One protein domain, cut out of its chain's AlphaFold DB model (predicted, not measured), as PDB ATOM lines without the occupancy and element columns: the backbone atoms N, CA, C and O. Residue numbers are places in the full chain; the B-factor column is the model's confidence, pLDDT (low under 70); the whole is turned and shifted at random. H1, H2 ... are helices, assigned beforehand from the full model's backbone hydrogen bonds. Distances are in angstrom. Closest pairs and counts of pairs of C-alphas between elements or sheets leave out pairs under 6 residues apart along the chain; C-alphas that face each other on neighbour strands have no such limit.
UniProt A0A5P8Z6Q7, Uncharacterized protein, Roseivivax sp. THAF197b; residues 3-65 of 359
ATOM      1  N   HIS A   3     -54.109 -27.448  19.578       76.19
ATOM      2  CA  HIS A   3     -55.516 -27.264  19.184       76.19
ATOM      3  C   HIS A   3     -56.026 -25.822  19.344       76.19
ATOM      4  O   HIS A   3     -57.023 -25.460  18.731       76.19
ATOM      5  N   GLU A   4     -55.344 -25.001  20.145       79.69
ATOM      6  CA  GLU A   4     -55.669 -23.587  20.374       79.69
ATOM      7  C   GLU A   4     -54.792 -22.650  19.523       79.69
ATOM      8  O   GLU A   4     -54.791 -21.444  19.742       79.69
ATOM      9  N   GLY A   5     -54.033 -23.185  18.556       80.00
ATOM     10  CA  GLY A   5     -53.219 -22.401  17.620       80.00
ATOM     11  C   GLY A   5     -51.825 -22.016  18.121       80.00
ATOM     12  O   GLY A   5     -51.122 -21.283  17.433       80.00
ATOM     13  N   ILE A   6     -51.389 -22.515  19.283       84.38
ATOM     14  CA  ILE A   6     -50.015 -22.315  19.765       84.38
ATOM     15  C   ILE A   6     -49.102 -23.319  19.050       84.38
ATOM     16  O   ILE A   6     -49.064 -24.497  19.418       84.38
ATOM     17  N   GLY A   7     -48.414 -22.849  18.008       87.56
ATOM     18  CA  GLY A   7     -47.427 -23.614  17.237       87.56
ATOM     19  C   GLY A   7     -46.001 -23.493  17.783       87.56
ATOM     20  O   GLY A   7     -45.738 -22.692  18.685       87.56
ATOM     21  N   SER A   8     -45.076 -24.273  17.217       87.56
ATOM     22  CA  SER A   8     -43.662 -24.285  17.623       87.56
ATOM     23  C   SER A   8     -43.010 -22.903  17.544       87.56
ATOM     24  O   SER A   8     -42.386 -22.499  18.517       87.56
ATOM     25  N   ASP A   9     -43.272 -22.116  16.495       90.25
ATOM     26  CA  ASP A   9     -42.737 -20.750  16.347       90.25
ATOM     27  C   ASP A   9     -43.106 -19.830  17.525       90.25
ATOM     28  O   ASP A   9     -42.310 -19.015  17.989       90.25
ATOM     29  N   THR A  10     -44.330 -19.969  18.052       92.31
ATOM     30  CA  THR A  10     -44.783 -19.184  19.212       92.31
ATOM     31  C   THR A  10     -44.062 -19.622  20.487       92.31
ATOM     32  O   THR A  10     -43.699 -18.792  21.318       92.31
ATOM     33  N   LEU A  11     -43.834 -20.927  20.642       92.06
ATOM     34  CA  LEU A  11     -43.105 -21.479  21.782       92.06
ATOM     35  C   LEU A  11     -41.620 -21.098  21.733       92.06
ATOM     36  O   LEU A  11     -41.055 -20.752  22.767       92.06
ATOM     37  N   GLU A  12     -41.006 -21.072  20.549       92.69
ATOM     38  CA  GLU A  12     -39.642 -20.569  20.348       92.69
ATOM     39  C   GLU A  12     -39.525 -19.077  20.681       92.69
ATOM     40  O   GLU A  12     -38.572 -18.663  21.343       92.69
ATOM     41  N   ALA A  13     -40.524 -18.266  20.320       93.31
ATOM     42  CA  ALA A  13     -40.568 -16.867  20.735       93.31
ATOM     43  C   ALA A  13     -40.607 -16.719  22.271       93.31
ATOM     44  O   ALA A  13     -39.920 -15.856  22.820       93.31
ATOM     45  N   PHE A  14     -41.342 -17.585  22.982       93.38
ATOM     46  CA  PHE A  14     -41.331 -17.600  24.452       93.38
ATOM     47  C   PHE A  14     -39.991 -18.048  25.043       93.38
ATOM     48  O   PHE A  14     -39.573 -17.493  26.058       93.38
ATOM     49  N   VAL A  15     -39.293 -19.002  24.419       93.19
ATOM     50  CA  VAL A  15     -37.925 -19.386  24.818       93.19
ATOM     51  C   VAL A  15     -36.999 -18.173  24.770       93.19
ATOM     52  O   VAL A  15     -36.318 -17.885  25.754       93.19
ATOM     53  N   ASN A  16     -37.010 -17.438  23.657       93.62
ATOM     54  CA  ASN A  16     -36.162 -16.259  23.483       93.62
ATOM     55  C   ASN A  16     -36.521 -15.155  24.489       93.62
ATOM     56  O   ASN A  16     -35.632 -14.610  25.139       93.62
ATOM     57  N   ALA A  17     -37.814 -14.896  24.700       93.56
ATOM     58  CA  ALA A  17     -38.272 -13.903  25.670       93.56
ATOM     59  C   ALA A  17     -37.850 -14.237  27.117       93.56
ATOM     60  O   ALA A  17     -37.432 -13.348  27.858       93.56
ATOM     61  N   GLU A  18     -37.919 -15.509  27.535       93.44
ATOM     62  CA  GLU A  18     -37.457 -15.929  28.867       93.44
ATOM     63  C   GLU A  18     -35.941 -15.794  29.041       93.44
ATOM     64  O   GLU A  18     -35.487 -15.484  30.146       93.44
ATOM     65  N   ALA A  19     -35.166 -16.033  27.978       89.94
ATOM     66  CA  ALA A  19     -33.717 -15.866  27.983       89.94
ATOM     67  C   ALA A  19     -33.315 -14.383  28.068       89.94
ATOM     68  O   ALA A  19     -32.444 -14.036  28.863       89.94
ATOM     69  N   GLU A  20     -33.978 -13.509  27.306       91.50
ATOM     70  CA  GLU A  20     -33.721 -12.061  27.289       91.50
ATOM     71  C   GLU A  20     -34.132 -11.368  28.594       91.50
ATOM     72  O   GLU A  20     -33.428 -10.486  29.083       91.50
ATOM     73  N   ALA A  21     -35.256 -11.777  29.192       89.44
ATOM     74  CA  ALA A  21     -35.756 -11.199  30.439       89.44
ATOM     75  C   ALA A  21     -35.056 -11.746  31.700       89.44
ATOM     76  O   ALA A  21     -35.396 -11.353  32.821       89.44
ATOM     77  N   ARG A  22     -34.107 -12.681  31.553       92.06
ATOM     78  CA  ARG A  22     -33.454 -13.360  32.677       92.06
ATOM     79  C   ARG A  22     -32.583 -12.392  33.490       92.06
ATOM     80  O   ARG A  22     -31.712 -11.736  32.921       92.06
ATOM     81  N   PRO A  23     -32.720 -12.363  34.830       88.00
ATOM     82  CA  PRO A  23     -31.784 -11.641  35.687       88.00
ATOM     83  C   PRO A  23     -30.350 -12.153  35.497       88.00
ATOM     84  O   PRO A  23     -30.102 -13.352  35.602       88.00
ATOM     85  N   GLU A  24     -29.392 -11.260  35.269       88.56
ATOM     86  CA  GLU A  24     -27.980 -11.616  35.086       88.56
ATOM     87  C   GLU A  24     -27.160 -11.221  36.320       88.56
ATOM     88  O   GLU A  24     -27.180 -10.063  36.751       88.56
ATOM     89  N   LEU A  25     -26.410 -12.171  36.888       89.81
ATOM     90  CA  LEU A  25     -25.443 -11.878  37.943       89.81
ATOM     91  C   LEU A  25     -24.128 -11.419  37.308       89.81
ATOM     92  O   LEU A  25     -23.301 -12.228  36.898       89.81
ATOM     93  N   LYS A  26     -23.933 -10.103  37.239       88.31
ATOM     94  CA  LYS A  26     -22.693  -9.503  36.736       88.31
ATOM     95  C   LYS A  26     -21.682  -9.377  37.866       88.31
ATOM     96  O   LYS A  26     -21.781  -8.437  38.654       88.31
ATOM     97  N   ILE A  27     -20.746 -10.320  37.917       90.00
ATOM     98  CA  ILE A  27     -19.576 -10.302  38.801       90.00
ATOM     99  C   ILE A  27     -18.303 -10.390  37.958       90.00
ATOM    100  O   ILE A  27     -18.250 -11.159  36.997       90.00
ATOM    101  N   ALA A  28     -17.285  -9.604  38.297       89.44
ATOM    102  CA  ALA A  28     -15.982  -9.668  37.643       89.44
ATOM    103  C   ALA A  28     -14.887 -10.150  38.613       89.44
ATOM    104  O   ALA A  28     -14.902  -9.756  39.778       89.44
ATOM    105  N   PRO A  29     -13.886 -10.932  38.154       86.56
ATOM    106  CA  PRO A  29     -12.824 -11.466  39.020       86.56
ATOM    107  C   PRO A  29     -11.993 -10.414  39.772       86.56
ATOM    108  O   PRO A  29     -11.291 -10.751  40.718       86.56
ATOM    109  N   TRP A  30     -12.029  -9.158  39.323       90.25
ATOM    110  CA  TRP A  30     -11.287  -8.034  39.899       90.25
ATOM    111  C   TRP A  30     -12.135  -7.132  40.814       90.25
ATOM    112  O   TRP A  30     -11.630  -6.116  41.289       90.25
ATOM    113  N   GLU A  31     -13.417  -7.441  41.037       90.06
ATOM    114  CA  GLU A  31     -14.245  -6.692  41.991       90.06
ATOM    115  C   GLU A  31     -13.821  -6.976  43.441       90.06
ATOM    116  O   GLU A  31     -13.354  -8.063  43.779       90.06
ATOM    117  N   ALA A  32     -13.982  -5.978  44.318       93.19
ATOM    118  CA  ALA A  32     -13.712  -6.146  45.743       93.19
ATOM    119  C   ALA A  32     -14.672  -7.192  46.357       93.19
ATOM    120  O   ALA A  32     -15.856  -7.177  46.005       93.19
ATOM    121  N   PRO A  33     -14.215  -8.045  47.300       92.31
ATOM    122  CA  PRO A  33     -15.044  -9.092  47.906       92.31
ATOM    123  C   PRO A  33     -16.394  -8.590  48.437       92.31
ATOM    124  O   PRO A  33     -17.426  -9.149  48.084       92.31
ATOM    125  N   ASP A  34     -16.412  -7.463  49.156       93.25
ATOM    126  CA  ASP A  34     -17.646  -6.882  49.711       93.25
ATOM    127  C   ASP A  34     -18.670  -6.497  48.625       93.25
ATOM    128  O   ASP A  34     -19.881  -6.627  48.811       93.25
ATOM    129  N   ALA A  35     -18.193  -6.032  47.465       89.31
ATOM    130  CA  ALA A  35     -19.053  -5.689  46.334       89.31
ATOM    131  C   ALA A  35     -19.618  -6.948  45.658       89.31
ATOM    132  O   ALA A  35     -20.780  -6.956  45.244       89.31
ATOM    133  N   MET A  36     -18.819  -8.015  45.576       89.69
ATOM    134  CA  MET A  36     -19.259  -9.314  45.068       89.69
ATOM    135  C   MET A  36     -20.316  -9.937  45.992       89.69
ATOM    136  O   MET A  36     -21.386 -10.319  45.516       89.69
ATOM    137  N   ASP A  37     -20.069  -9.952  47.302       91.50
ATOM    138  CA  ASP A  37     -20.994 -10.483  48.309       91.50
ATOM    139  C   ASP A  37     -22.329  -9.731  48.302       91.50
ATOM    140  O   ASP A  37     -23.398 -10.348  48.296       91.50
ATOM    141  N   PHE A  38     -22.289  -8.397  48.212       90.88
ATOM    142  CA  PHE A  38     -23.494  -7.578  48.096       90.88
ATOM    143  C   PHE A  38     -24.312  -7.922  46.840       90.88
ATOM    144  O   PHE A  38     -25.532  -8.081  46.917       90.88
ATOM    145  N   ARG A  39     -23.662  -8.077  45.678       89.94
ATOM    146  CA  ARG A  39     -24.346  -8.451  44.426       89.94
ATOM    147  C   ARG A  39     -24.960  -9.846  44.500       89.94
ATOM    148  O   ARG A  39     -26.084 -10.022  44.041       89.94
ATOM    149  N   ILE A  40     -24.254 -10.814  45.088       90.56
ATOM    150  CA  ILE A  40     -24.772 -12.172  45.299       90.56
ATOM    151  C   ILE A  40     -26.001 -12.131  46.214       90.56
ATOM    152  O   ILE A  40     -27.012 -12.758  45.902       90.56
ATOM    153  N   ALA A  41     -25.946 -11.361  47.303       91.38
ATOM    154  CA  ALA A  41     -27.055 -11.231  48.247       91.38
ATOM    155  C   ALA A  41     -28.299 -10.569  47.629       91.38
ATOM    156  O   ALA A  41     -29.424 -10.945  47.958       91.38
ATOM    157  N   MET A  42     -28.105  -9.601  46.727       91.56
ATOM    158  CA  MET A  42     -29.189  -8.877  46.053       91.56
ATOM    159  C   MET A  42     -29.711  -9.567  44.786       91.56
ATOM    160  O   MET A  42     -30.718  -9.132  44.226       91.56
ATOM    161  N   PHE A  43     -29.040 -10.615  44.304       93.56
ATOM    162  CA  PHE A  43     -29.427 -11.300  43.078       93.56
ATOM    163  C   PHE A  43     -30.756 -12.043  43.244       93.56
ATOM    164  O   PHE A  43     -30.937 -12.838  44.170       93.56
ATOM    165  N   ASP A  44     -31.682 -11.839  42.303       92.25
ATOM    166  CA  ASP A  44     -32.959 -12.550  42.290       92.25
ATOM    167  C   ASP A  44     -32.791 -13.998  41.799       92.25
ATOM    168  O   ASP A  44     -33.165 -14.378  40.687       92.25
ATOM    169  N   VAL A  45     -32.243 -14.842  42.678       90.31
ATOM    170  CA  VAL A  45     -32.075 -16.284  42.452       90.31
ATOM    171  C   VAL A  45     -33.417 -16.953  42.132       90.31
ATOM    172  O   VAL A  45     -33.465 -17.921  41.368       90.31
ATOM    173  N   ARG A  46     -34.524 -16.468  42.714       89.31
ATOM    174  CA  ARG A  46     -35.857 -17.050  42.501       89.31
ATOM    175  C   ARG A  46     -36.353 -16.749  41.093       89.31
ATOM    176  O   ARG A  46     -36.747 -17.688  40.400       89.31
ATOM    177  N   GLY A  47     -36.297 -15.489  40.665       90.81
ATOM    178  CA  GLY A  47     -36.653 -15.064  39.314       90.81
ATOM    179  C   GLY A  47     -35.786 -15.728  38.252       90.81
ATOM    180  O   GLY A  47     -36.324 -16.281  37.292       90.81
ATOM    181  N   PHE A  48     -34.469 -15.795  38.476       92.00
ATOM    182  CA  PHE A  48     -33.535 -16.513  37.605       92.00
ATOM    183  C   PHE A  48     -33.936 -17.981  37.414       92.00
ATOM    184  O   PHE A  48     -34.139 -18.434  36.286       92.00
ATOM    185  N   ARG A  49     -34.124 -18.726  38.514       89.31
ATOM    186  CA  ARG A  49     -34.518 -20.144  38.459       89.31
ATOM    187  C   ARG A  49     -35.891 -20.338  37.821       89.31
ATOM    188  O   ARG A  49     -36.104 -21.337  37.142       89.31
ATOM    189  N   ALA A  50     -36.830 -19.422  38.054       89.81
ATOM    190  CA  ALA A  50     -38.163 -19.494  37.470       89.81
ATOM    191  C   ALA A  50     -38.134 -19.272  35.947       89.81
ATOM    192  O   ALA A  50     -38.742 -20.061  35.228       89.81
ATOM    193  N   SER A  51     -37.397 -18.262  35.466       92.38
ATOM    194  CA  SER A  51     -37.179 -18.028  34.027       92.38
ATOM    195  C   SER A  51     -36.506 -19.230  33.371       92.38
ATOM    196  O   SER A  51     -37.004 -19.745  32.376       92.38
ATOM    197  N   TRP A  52     -35.434 -19.750  33.973       90.75
ATOM    198  CA  TRP A  52     -34.714 -20.910  33.443       90.75
ATOM    199  C   TRP A  52     -35.609 -22.150  33.295       90.75
ATOM    200  O   TRP A  52     -35.601 -22.811  32.260       90.75
ATOM    201  N   LYS A  53     -36.455 -22.428  34.296       90.38
ATOM    202  CA  LYS A  53     -37.424 -23.535  34.234       90.38
ATOM    203  C   LYS A  53     -38.475 -23.338  33.141       90.38
ATOM    204  O   LYS A  53     -38.799 -24.298  32.446       90.38
ATOM    205  N   ARG A  54     -39.022 -22.125  32.991       92.88
ATOM    206  CA  ARG A  54     -40.017 -21.830  31.946       92.88
ATOM    207  C   ARG A  54     -39.410 -21.931  30.554       92.88
ATOM    208  O   ARG A  54     -40.000 -22.588  29.705       92.88
ATOM    209  N   GLU A  55     -38.213 -21.378  30.357       93.56
ATOM    210  CA  GLU A  55     -37.454 -21.524  29.112       93.56
ATOM    211  C   GLU A  55     -37.286 -23.006  28.744       93.56
ATOM    212  O   GLU A  55     -37.583 -23.399  27.619       93.56
ATOM    213  N   ALA A  56     -36.867 -23.844  29.697       90.81
ATOM    214  CA  ALA A  56     -36.683 -25.275  29.467       90.81
ATOM    215  C   ALA A  56     -37.996 -25.987  29.087       90.81
ATOM    216  O   ALA A  56     -38.007 -26.801  28.164       90.81
ATOM    217  N   ILE A  57     -39.111 -25.648  29.747       92.00
ATOM    218  CA  ILE A  57     -40.440 -26.175  29.408       92.00
ATOM    219  C   ILE A  57     -40.849 -25.749  27.995       92.00
ATOM    220  O   ILE A  57     -41.235 -26.603  27.201       92.00
ATOM    221  N   PHE A  58     -40.751 -24.459  27.658       92.62
ATOM    222  CA  PHE A  58     -41.122 -23.968  26.328       92.62
ATOM    223  C   PHE A  58     -40.265 -24.593  25.234       92.62
ATOM    224  O   PHE A  58     -40.804 -25.038  24.224       92.62
ATOM    225  N   ARG A  59     -38.955 -24.720  25.472       90.88
ATOM    226  CA  ARG A  59     -38.033 -25.392  24.553       90.88
ATOM    227  C   ARG A  59     -38.456 -26.833  24.308       90.88
ATOM    228  O   ARG A  59     -38.460 -27.270  23.163       90.88
ATOM    229  N   ARG A  60     -38.834 -27.563  25.360       88.06
ATOM    230  CA  ARG A  60     -39.297 -28.946  25.218       88.06
ATOM    231  C   ARG A  60     -40.639 -29.018  24.486       88.06
ATOM    232  O   ARG A  60     -40.767 -29.817  23.575       88.06
ATOM    233  N   LEU A  61     -41.604 -28.156  24.816       89.00
ATOM    234  CA  LEU A  61     -42.908 -28.085  24.136       89.00
ATOM    235  C   LEU A  61     -42.794 -27.738  22.639       89.00
ATOM    236  O   LEU A  61     -43.642 -28.163  21.850       89.00
ATOM    237  N   ALA A  62     -41.788 -26.941  22.260       88.44
ATOM    238  CA  ALA A  62     -41.537 -26.549  20.873       88.44
ATOM    239  C   ALA A  62     -41.049 -27.725  20.011       88.44
ATOM    240  O   ALA A  62     -41.322 -27.757  18.809       88.44
ATOM    241  N   GLN A  63     -40.372 -28.704  20.622       85.00
ATOM    242  CA  GLN A  63     -39.944 -29.925  19.945       85.00
ATOM    243  C   GLN A  63     -41.180 -30.756  19.580       85.00
ATOM    244  O   GLN A  63     -42.014 -31.078  20.427       85.00
ATOM    245  N   GLU A  64     -41.321 -31.108  18.304       75.31
ATOM    246  CA  GLU A  64     -42.356 -32.034  17.837       75.31
ATOM    247  C   GLU A  64     -41.965 -33.482  18.140       75.31
ATOM    248  O   GLU A  64     -41.731 -34.286  17.244       75.31
ATOM    249  N   ASP A  65     -41.858 -33.790  19.429       78.19
ATOM    250  CA  ASP A  65     -41.449 -35.099  19.919       78.19
ATOM    251  C   ASP A  65     -42.676 -35.924  20.350       78.19
ATOM    252  O   ASP A  65     -43.427 -35.482  21.227       78.19
TER     253      ASP A  65
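AT A GLANCE: This is residues 3 to 65 of the 359 residues of an uncharacterized protein of Roseivivax sp. THAF197b (UniProt A0A5P8Z6Q7). Two helices, H1 and H3, run side by side in opposite ways, and the chain loops far out beyond them to H2, a helix that touches neither; residues 29 to 34 stick out. The 63 printed residues hold H1, H2 and H3 in that order and no named strand: all helix. The whole is a rod spanning 53 by 19 by 17 A, only just extended, close to loose, with a radius of gyration of the C-alphas of 16.2 A.

IN THESE COORDINATES: Find C-alpha 8 at (-43.662, -24.285, 17.623); from there H1 runs to residue 20, 18.5 A. H2 covers residues 33 to 42, 14.3 A. H3 runs from residue 45 to C-alpha 62 at (-41.537, -26.549, 20.873), 25.7 A.

HOW THE PARTS SIT: H1 and H3 touch, closest at the C-alphas of Ser 8 and Ala 62, 4.5 A apart. They run opposite ways at a shallow tilt of 18 degrees. H2 is apart from both. In H1, H2 and H3 every O i to N i+4 pair is within hydrogen-bond range.

THE WHOLE: The farthest C-alphas, His 3 and Ala 32, are 53.8 A apart. The link H1 to H2 is long, 12 residues; H2 to H3 is tight. The printed part has no cut, and no printed residue is under 70 in pLDDT.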